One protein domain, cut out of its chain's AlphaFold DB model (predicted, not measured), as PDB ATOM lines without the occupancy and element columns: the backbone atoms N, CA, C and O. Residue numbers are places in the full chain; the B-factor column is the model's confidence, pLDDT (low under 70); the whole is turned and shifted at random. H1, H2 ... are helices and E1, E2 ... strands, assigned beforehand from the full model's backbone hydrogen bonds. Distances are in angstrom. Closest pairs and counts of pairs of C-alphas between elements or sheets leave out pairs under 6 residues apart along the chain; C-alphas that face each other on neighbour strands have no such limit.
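AT A GLANCE: This is residues 243 to 311 of the 511 residues of an uncharacterized protein of Halobacteriovorax sp. JY17 (UniProt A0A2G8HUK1). This is one twisted sheet of four strands with a single short helix, H1, running across the strands on one face near one end; no named element is on the other face. The last printed residues, 307 to 311, stick out as a tail beyond the opposite end of the sheet. The printed part has 69 residues, with E1, E2, H1, E3 and E4 in that order along the chain; under half of the residues are in named elements, and the class is mixed, helices and strands. The sheet runs E2, E1, E4, E3 and is mixed, with E1 and E4 parallel in its middle. The whole is compact, with a radius of gyration of the C-alphas of 12.0 A, yet elongated, spanning 37 by 23 by 19 A.

HOW THE PARTS SIT: Start at E1, residues 243 to 250, which forms a hairpin with E2, residues 253 to 260; they are antiparallel at 159 degrees, and N 246 and O 257 are 2.8 A apart, within hydrogen-bond range. Next comes H1, residues 265 to 271, on the sheet at a height of 7.9 A. It lies only just over E2, on which 3 of its 7 C-alphas fall, and runs across the strands, at 89 degrees to E2 on the local plane. Their closest C-alphas, those of Ile 259 and Ala 268, are 5.5 A apart. In H1 every O i to N i+4 pair is within hydrogen-bond range. Go on to E3, residues 282 to 285, an edge strand like E2 and apart from it. E2, H1 and E3 make a split strand-helix-strand unit, two strands running the same way with E1 and E4, residues 299 to 304, between them in the sheet; its crossover is right-handed. E3 and E4 are a hairpin, antiparallel at 162 degrees, with N 283 and O 303 2.8 A apart. E4 and E1 are parallel at 20 degrees, with N 302 and O 247 2.8 A apart.

IN THESE COORDINATES: Find C-alpha 243 at (166.359, 278.123, 292.293); from there E1 runs 23.2 A to C-alpha 250 at (167.517, 264.689, 311.160). E2 returns over 23.4 A. H1 and E3 each measure 10.0 A from first to last C-alpha. E4 runs 16.3 A and ends at C-alpha 304, at (166.897, 260.749, 307.578).

THE WHOLE: The two C-alphas farthest apart, those of Gly 262 and Lys 311, are 37.9 A apart. The printed part has no cut. The link from E3 to E4, residues 286 to 298, is long. Look for pLDDT under 70 at residues 274 to 275, residue 278 and residues 307 to 311; the mean of the printed part is 83.6.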
ATOM      1  N   GLY A 243     166.064 279.480 291.845       86.25
ATOM      2  CA  GLY A 243     166.359 278.123 292.293       86.25
ATOM      3  C   GLY A 243     165.321 277.544 293.255       86.25
ATOM      4  O   GLY A 243     164.149 277.915 293.234       86.25
ATOM      5  N   SER A 244     165.763 276.594 294.075       88.00
ATOM      6  CA  SER A 244     164.941 275.734 294.929       88.00
ATOM      7  C   SER A 244     165.583 275.526 296.300       88.00
ATOM      8  O   SER A 244     166.778 275.742 296.483       88.00
ATOM      9  N   VAL A 245     164.796 275.104 297.291       88.00
ATOM     10  CA  VAL A 245     165.281 274.886 298.666       88.00
ATOM     11  C   VAL A 245     165.305 273.396 298.987       88.00
ATOM     12  O   VAL A 245     164.305 272.703 298.820       88.00
ATOM     13  N   LEU A 246     166.439 272.913 299.488       89.38
ATOM     14  CA  LEU A 246     166.608 271.578 300.047       89.38
ATOM     15  C   LEU A 246     166.549 271.631 301.571       89.38
ATOM     16  O   LEU A 246     167.296 272.375 302.206       89.38
ATOM     17  N   ILE A 247     165.712 270.778 302.152       90.94
ATOM     18  CA  ILE A 247     165.650 270.533 303.591       90.94
ATOM     19  C   ILE A 247     166.276 269.175 303.895       90.94
ATOM     20  O   ILE A 247     165.856 268.158 303.350       90.94
ATOM     21  N   ILE A 248     167.219 269.127 304.826       90.06
ATOM     22  CA  ILE A 248     167.740 267.878 305.382       90.06
ATOM     23  C   ILE A 248     167.238 267.772 306.818       90.06
ATOM     24  O   ILE A 248     167.689 268.509 307.692       90.06
ATOM     25  N   SER A 249     166.295 266.864 307.071       90.94
ATOM     26  CA  SER A 249     165.714 266.669 308.402       90.94
ATOM     27  C   SER A 249     166.320 265.453 309.097       90.94
ATOM     28  O   SER A 249     166.177 264.314 308.636       90.94
ATOM     29  N   ARG A 250     166.952 265.695 310.248       88.31
ATOM     30  CA  ARG A 250     167.517 264.689 311.160       88.31
ATOM     31  C   ARG A 250     166.810 264.766 312.518       88.31
ATOM     32  O   ARG A 250     166.090 265.722 312.786       88.31
ATOM     33  N   GLU A 251     167.018 263.778 313.388       83.38
ATOM     34  CA  GLU A 251     166.485 263.829 314.764       83.38
ATOM     35  C   GLU A 251     167.035 265.023 315.561       83.38
ATOM     36  O   GLU A 251     166.336 265.582 316.401       83.38
ATOM     37  N   GLU A 252     168.278 265.422 315.279       80.94
ATOM     38  CA  GLU A 252     168.968 266.526 315.955       80.94
ATOM     39  C   GLU A 252     168.542 267.914 315.441       80.94
ATOM     40  O   GLU A 252     168.849 268.918 316.083       80.94
ATOM     41  N   GLY A 253     167.831 267.981 314.307       81.88
ATOM     42  CA  GLY A 253     167.320 269.223 313.728       81.88
ATOM     43  C   GLY A 253     167.336 269.259 312.200       81.88
ATOM     44  O   GLY A 253     167.589 268.258 311.519       81.88
ATOM     45  N   GLU A 254     167.052 270.445 311.662       85.56
ATOM     46  CA  GLU A 254     167.001 270.723 310.228       85.56
ATOM     47  C   GLU A 254     168.204 271.531 309.747       85.56
ATOM     48  O   GLU A 254     168.589 272.553 310.331       85.56
ATOM     49  N   GLU A 255     168.724 271.112 308.598       86.06
ATOM     50  CA  GLU A 255     169.625 271.902 307.775       86.06
ATOM     51  C   GLU A 255     168.927 272.313 306.483       86.06
ATOM     52  O   GLU A 255     168.127 271.564 305.919       86.06
ATOM     53  N   TYR A 256     169.282 273.494 305.996       84.94
ATOM     54  CA  TYR A 256     168.742 274.052 304.766       84.94
ATOM     55  C   TYR A 256     169.889 274.344 303.808       84.94
ATOM     56  O   TYR A 256     170.965 274.778 304.235       84.94
ATOM     57  N   SER A 257     169.647 274.085 302.530       85.44
ATOM     58  CA  SER A 257     170.583 274.321 301.435       85.44
ATOM     59  C   SER A 257     169.820 274.881 300.242       85.44
ATOM     60  O   SER A 257     168.660 274.531 300.019       85.44
ATOM     61  N   PHE A 258     170.455 275.761 299.477       85.44
ATOM     62  CA  PHE A 258     169.854 276.317 298.265       85.44
ATOM     63  C   PHE A 258     170.391 275.579 297.042       85.44
ATOM     64  O   PHE A 258     171.596 275.358 296.949       85.44
ATOM     65  N   ILE A 259     169.509 275.225 296.113       86.62
ATOM     66  CA  ILE A 259     169.834 274.558 294.852       86.62
ATOM     67  C   ILE A 259     169.575 275.556 293.728       86.62
ATOM     68  O   ILE A 259     168.452 276.036 293.578       86.62
ATOM     69  N   GLN A 260     170.596 275.886 292.942       88.44
ATOM     70  CA  GLN A 260     170.423 276.775 291.794       88.44
ATOM     71  C   GLN A 260     169.601 276.089 290.698       88.44
ATOM     72  O   GLN A 260     169.599 274.868 290.573       88.44
ATOM     73  N   ARG A 261     168.900 276.866 289.869       87.12
ATOM     74  CA  ARG A 261     168.179 276.306 288.719       87.12
ATOM     75  C   ARG A 261     169.111 275.460 287.839       87.12
ATOM     76  O   ARG A 261     170.116 275.963 287.342       87.12
ATOM     77  N   GLY A 262     168.720 274.210 287.585       85.19
ATOM     78  CA  GLY A 262     169.498 273.270 286.769       85.19
ATOM     79  C   GLY A 262     170.644 272.578 287.516       85.19
ATOM     80  O   GLY A 262     171.264 271.691 286.946       85.19
ATOM     81  N   GLU A 263     170.903 272.937 288.776       89.81
ATOM     82  CA  GLU A 263     171.773 272.184 289.685       89.81
ATOM     83  C   GLU A 263     170.994 270.977 290.236       89.81
ATOM     84  O   GLU A 263     169.779 271.037 290.462       89.81
ATOM     85  N   SER A 264     171.683 269.861 290.443       91.25
ATOM     86  CA  SER A 264     171.135 268.693 291.135       91.25
ATOM     87  C   SER A 264     171.310 268.788 292.657       91.25
ATOM     88  O   SER A 264     172.115 269.568 293.172       91.25
ATOM     89  N   VAL A 265     170.577 267.962 293.411       89.38
ATOM     90  CA  VAL A 265     170.719 267.886 294.878       89.38
ATOM     91  C   VAL A 265     172.154 267.504 295.268       89.38
ATOM     92  O   VAL A 265     172.713 268.060 296.211       89.38
ATOM     93  N   GLU A 266     172.761 266.567 294.540       89.19
ATOM     94  CA  GLU A 266     174.135 266.112 294.768       89.19
ATOM     95  C   GLU A 266     175.159 267.239 294.566       89.19
ATOM     96  O   GLU A 266     176.013 267.456 295.428       89.19
ATOM     97  N   GLU A 267     175.043 267.997 293.475       89.38
ATOM     98  CA  GLU A 267     175.937 269.122 293.174       89.38
ATOM     99  C   GLU A 267     175.840 270.230 294.227       89.38
ATOM    100  O   GLU A 267     176.874 270.712 294.700       89.38
ATOM    101  N   ALA A 268     174.625 270.563 294.674       87.38
ATOM    102  CA  ALA A 268     174.407 271.572 295.708       87.38
ATOM    103  C   ALA A 268     175.044 271.183 297.053       87.38
ATOM    104  O   ALA A 268     175.694 272.007 297.703       87.38
ATOM    105  N   LEU A 269     174.917 269.914 297.464       86.56
ATOM    106  CA  LEU A 269     175.538 269.404 298.693       86.56
ATOM    107  C   LEU A 269     177.071 269.453 298.622       86.56
ATOM    108  O   LEU A 269     177.726 269.870 299.582       86.56
ATOM    109  N   VAL A 270     177.645 269.080 297.473       84.50
ATOM    110  CA  VAL A 270     179.094 269.145 297.231       84.50
ATOM    111  C   VAL A 270     179.589 270.593 297.242       84.50
ATOM    112  O   VAL A 270     180.607 270.879 297.877       84.50
ATOM    113  N   ARG A 271     178.868 271.519 296.595       84.00
ATOM    114  CA  ARG A 271     179.204 272.952 296.543       84.00
ATOM    115  C   ARG A 271     179.270 273.581 297.931       84.00
ATOM    116  O   ARG A 271     180.163 274.382 298.195       84.00
ATOM    117  N   GLU A 272     178.350 273.217 298.819       76.38
ATOM    118  CA  GLU A 272     178.335 273.701 300.203       76.38
ATOM    119  C   GLU A 272     179.366 272.999 301.108       76.38
ATOM    120  O   GLU A 272     179.447 273.296 302.300       76.38
ATOM    121  N   GLY A 273     180.167 272.070 300.571       70.00
ATOM    122  CA  GLY A 273     181.139 271.293 301.343       70.00
ATOM    123  C   GLY A 273     180.489 270.336 302.347       70.00
ATOM    124  O   GLY A 273     181.160 269.854 303.262       70.00
ATOM    125  N   LYS A 274     179.187 270.059 302.200       68.19
ATOM    126  CA  LYS A 274     178.436 269.160 303.074       68.19
ATOM    127  C   LYS A 274     178.563 267.735 302.550       68.19
ATOM    128  O   LYS A 274     177.921 267.347 301.579       68.19
ATOM    129  N   THR A 275     179.357 266.907 303.223       64.12
ATOM    130  CA  THR A 275     179.332 265.458 302.989       64.12
ATOM    131  C   THR A 275     178.064 264.874 303.610       64.12
ATOM    132  O   THR A 275     178.027 264.583 304.807       64.12
ATOM    133  N   PHE A 276     177.010 264.728 302.809       74.81
ATOM    134  CA  PHE A 276     175.840 263.941 303.185       74.81
ATOM    135  C   PHE A 276     176.140 262.456 302.957       74.81
ATOM    136  O   PHE A 276     176.511 262.058 301.852       74.81
ATOM    137  N   ASP A 277     176.008 261.633 303.998       75.81
ATOM    138  CA  ASP A 277     176.235 260.194 303.872       75.81
ATOM    139  C   ASP A 277     175.062 259.536 303.140       75.81
ATOM    140  O   ASP A 277     174.010 259.255 303.722       75.81
ATOM    141  N   LEU A 278     175.264 259.265 301.852       68.81
ATOM    142  CA  LEU A 278     174.316 258.548 300.999       68.81
ATOM    143  C   LEU A 278     174.061 257.100 301.458       68.81
ATOM    144  O   LEU A 278     173.128 256.475 300.962       68.81
ATOM    145  N   ASN A 279     174.856 256.561 302.392       71.69
ATOM    146  CA  ASN A 279     174.617 255.242 302.984       71.69
ATOM    147  C   ASN A 279     173.659 255.283 304.185       71.69
ATOM    148  O   ASN A 279     173.300 254.227 304.708       71.69
ATOM    149  N   SER A 280     173.253 256.472 304.640       78.38
ATOM    150  CA  SER A 280     172.212 256.601 305.662       78.38
ATOM    151  C   SER A 280     170.857 256.102 305.133       78.38
ATOM    152  O   SER A 280     170.574 256.177 303.939       78.38
ATOM    153  N   ASP A 281     169.998 255.568 306.008       86.31
ATOM    154  CA  ASP A 281     168.623 255.240 305.616       86.31
ATOM    155  C   ASP A 281     167.825 256.545 305.534       86.31
ATOM    156  O   ASP A 281     167.468 257.130 306.556       86.31
ATOM    157  N   PHE A 282     167.587 257.040 304.320       89.69
ATOM    158  CA  PHE A 282     166.830 258.267 304.090       89.69
ATOM    159  C   PHE A 282     165.704 258.076 303.072       89.69
ATOM    160  O   PHE A 282     165.617 257.076 302.350       89.69
ATOM    161  N   ARG A 283     164.795 259.049 303.024       90.12
ATOM    162  CA  ARG A 283     163.729 259.148 302.023       90.12
ATOM    163  C   ARG A 283     163.795 260.500 301.324       90.12
ATOM    164  O   ARG A 283     164.038 261.520 301.966       90.12
ATOM    165  N   MET A 284     163.582 260.481 300.011       90.81
ATOM    166  CA  MET A 284     163.513 261.669 299.158       90.81
ATOM    167  C   MET A 284     162.052 262.085 298.998       90.81
ATOM    168  O   MET A 284     161.184 261.238 298.782       90.81
ATOM    169  N   ILE A 285     161.779 263.380 299.124       89.00
ATOM    170  CA  ILE A 285     160.441 263.962 298.997       89.00
ATOM    171  C   ILE A 285     160.507 265.068 297.946       89.00
ATOM    172  O   ILE A 285     161.360 265.949 298.030       89.00
ATOM    173  N   ASN A 286     159.577 265.022 296.986       87.69
ATOM    174  CA  ASN A 286     159.470 265.891 295.805       87.69
ATOM    175  C   ASN A 286     160.547 265.706 294.716       87.69
ATOM    176  O   ASN A 286     160.533 266.448 293.739       87.69
ATOM    177  N   PHE A 287     161.415 264.696 294.830       89.00
ATOM    178  CA  PHE A 287     162.392 264.313 293.802       89.00
ATOM    179  C   PHE A 287     162.684 262.801 293.860       89.00
ATOM    180  O   PHE A 287     162.390 262.141 294.861       89.00
ATOM    181  N   LEU A 288     163.200 262.238 292.768       85.44
ATOM    182  CA  LEU A 288     163.398 260.801 292.556       85.44
ATOM    183  C   LEU A 288     164.867 260.377 292.608       85.44
ATOM    184  O   LEU A 288     165.148 259.229 292.962       85.44
ATOM    185  N   LYS A 289     165.797 261.254 292.214       89.31
ATOM    186  CA  LYS A 289     167.236 260.953 292.165       89.31
ATOM    187  C   LYS A 289     168.065 262.143 292.629       89.31
ATOM    188  O   LYS A 289     167.738 263.280 292.332       89.31
ATOM    189  N   MET A 290     169.184 261.874 293.297       88.25
ATOM    190  CA  MET A 290     170.087 262.924 293.794       88.25
ATOM    191  C   MET A 290     170.750 263.735 292.671       88.25
ATOM    192  O   MET A 290     171.043 264.909 292.862       88.25
ATOM    193  N   ASN A 291     170.962 263.116 291.509       89.56
ATOM    194  CA  ASN A 291     171.664 263.693 290.366       89.56
ATOM    195  C   ASN A 291     170.730 264.216 289.261       89.56
ATOM    196  O   ASN A 291     171.181 264.435 288.138       89.56
ATOM    197  N   GLU A 292     169.428 264.343 289.526       91.00
ATOM    198  CA  GLU A 292     168.511 264.949 288.561       91.00
ATOM    199  C   GLU A 292     168.498 266.471 288.699       91.00
ATOM    200  O   GLU A 292     168.607 267.000 289.806       91.00
ATOM    201  N   GLU A 293     168.379 267.166 287.569       91.50
ATOM    202  CA  GLU A 293     168.301 268.625 287.548       91.50
ATOM    203  C   GLU A 293     167.004 269.099 288.206       91.50
ATOM    204  O   GLU A 293     165.903 268.640 287.873       91.50
ATOM    205  N   VAL A 294     167.135 270.050 289.126       88.75
ATOM    206  CA  VAL A 294     166.011 270.588 289.886       88.75
ATOM    207  C   VAL A 294     165.454 271.825 289.184       88.75
ATOM    208  O   VAL A 294     166.184 272.737 288.781       88.75
ATOM    209  N   SER A 295     164.129 271.860 289.031       86.12
ATOM    210  CA  SER A 295     163.427 273.042 288.516       86.12
ATOM    211  C   SER A 295     163.325 274.113 289.598       86.12
ATOM    212  O   SER A 295     163.317 273.789 290.780       86.12
ATOM    213  N   GLU A 296     163.227 275.383 289.206       86.25
ATOM    214  CA  GLU A 296     163.059 276.508 290.136       86.25
ATOM    215  C   GLU A 296     161.722 276.443 290.903       86.25
ATOM    216  O   GLU A 296     160.750 275.824 290.455       86.25
ATOM    217  N   GLY A 297     161.676 277.067 292.080       82.19
ATOM    218  CA  GLY A 297     160.474 277.191 292.905       82.19
ATOM    219  C   GLY A 297     160.055 275.921 293.650       82.19
ATOM    220  O   GLY A 297     158.955 275.869 294.204       82.19
ATOM    221  N   GLN A 298     160.897 274.889 293.670       86.19
ATOM    222  CA  GLN A 298     160.621 273.632 294.356       86.19
ATOM    223  C   GLN A 298     161.176 273.644 295.782       86.19
ATOM    224  O   GLN A 298     162.198 274.258 296.088       86.19
ATOM    225  N   ILE A 299     160.501 272.904 296.661       88.12
ATOM    226  CA  ILE A 299     161.028 272.576 297.983       88.12
ATOM    227  C   ILE A 299     161.195 271.074 298.040       88.12
ATOM    228  O   ILE A 299     160.226 270.318 297.929       88.12
ATOM    229  N   LEU A 300     162.439 270.660 298.185       91.00
ATOM    230  CA  LEU A 300     162.862 269.276 298.213       91.00
ATOM    231  C   LEU A 300     163.250 268.911 299.639       91.00
ATOM    232  O   LEU A 300     163.723 269.762 300.395       91.00
ATOM    233  N   ALA A 301     163.079 267.647 300.019       92.31
ATOM    234  CA  ALA A 301     163.512 267.207 301.336       92.31
ATOM    235  C   ALA A 301     164.169 265.825 301.338       92.31
ATOM    236  O   ALA A 301     163.708 264.887 300.686       92.31
ATOM    237  N   LEU A 302     165.229 265.717 302.135       91.81
ATOM    238  CA  LEU A 302     165.862 264.483 302.572       91.81
ATOM    239  C   LEU A 302     165.460 264.229 304.025       91.81
ATOM    240  O   LEU A 302     165.857 264.961 304.933       91.81
ATOM    241  N   PHE A 303     164.671 263.185 304.250       91.38
ATOM    242  CA  PHE A 303     164.294 262.743 305.588       91.38
ATOM    243  C   PHE A 303     165.198 261.590 306.014       91.38
ATOM    244  O   PHE A 303     165.104 260.501 305.450       91.38
ATOM    245  N   VAL A 304     166.067 261.815 307.000       90.00
ATOM    246  CA  VAL A 304     166.897 260.749 307.578       90.00
ATOM    247  C   VAL A 304     166.052 259.963 308.579       90.00
ATOM    248  O   VAL A 304     165.529 260.538 309.542       90.00
ATOM    249  N   MET A 305     165.904 258.661 308.330       84.81
ATOM    250  CA  MET A 305     165.119 257.749 309.159       84.81
ATOM    251  C   MET A 305     165.761 257.613 310.543       84.81
ATOM    252  O   MET A 305     166.954 257.332 310.663       84.81
ATOM    253  N   GLY A 306     164.953 257.795 311.584       78.62
ATOM    254  CA  GLY A 306     165.344 257.638 312.983       78.62
ATOM    255  C   GLY A 306     164.378 256.740 313.759       78.62
ATOM    256  O   GLY A 306     163.535 256.043 313.191       78.62
ATOM    257  N   GLY A 307     164.468 256.780 315.087       66.62
ATOM    258  CA  GLY A 307     163.507 256.189 316.020       66.62
ATOM    259  C   GLY A 307     162.166 256.930 316.083       66.62
ATOM    260  O   GLY A 307     161.414 256.731 317.044       66.62
ATOM    261  N   ASP A 308     161.857 257.774 315.093       64.94
ATOM    262  CA  ASP A 308     160.621 258.542 314.988       64.94
ATOM    263  C   ASP A 308     159.419 257.608 314.895       64.94
ATOM    264  O   ASP A 308     159.010 257.120 313.842       64.94
ATOM    265  N   LYS A 309     158.821 257.342 316.052       57.44
ATOM    266  CA  LYS A 309     157.510 256.715 316.120       57.44
ATOM    267  C   LYS A 309     156.470 257.798 315.982       57.44
ATOM    268  O   LYS A 309     156.480 258.777 316.731       57.44
ATOM    269  N   ASN A 310     155.503 257.540 315.118       53.81
ATOM    270  CA  ASN A 310     154.288 258.318 315.062       53.81
ATOM    271  C   ASN A 310     153.669 258.454 316.459       53.81
ATOM    272  O   ASN A 310     153.178 257.487 317.065       53.81
ATOM    273  N   LYS A 311     153.707 259.675 316.998       55.47
ATOM    274  CA  LYS A 311     152.937 260.029 318.186       55.47
ATOM    275  C   LYS A 311     151.484 260.130 317.742       55.47
ATOM    276  O   LYS A 311     151.026 261.192 317.342       55.47
TER     277      LYS A 311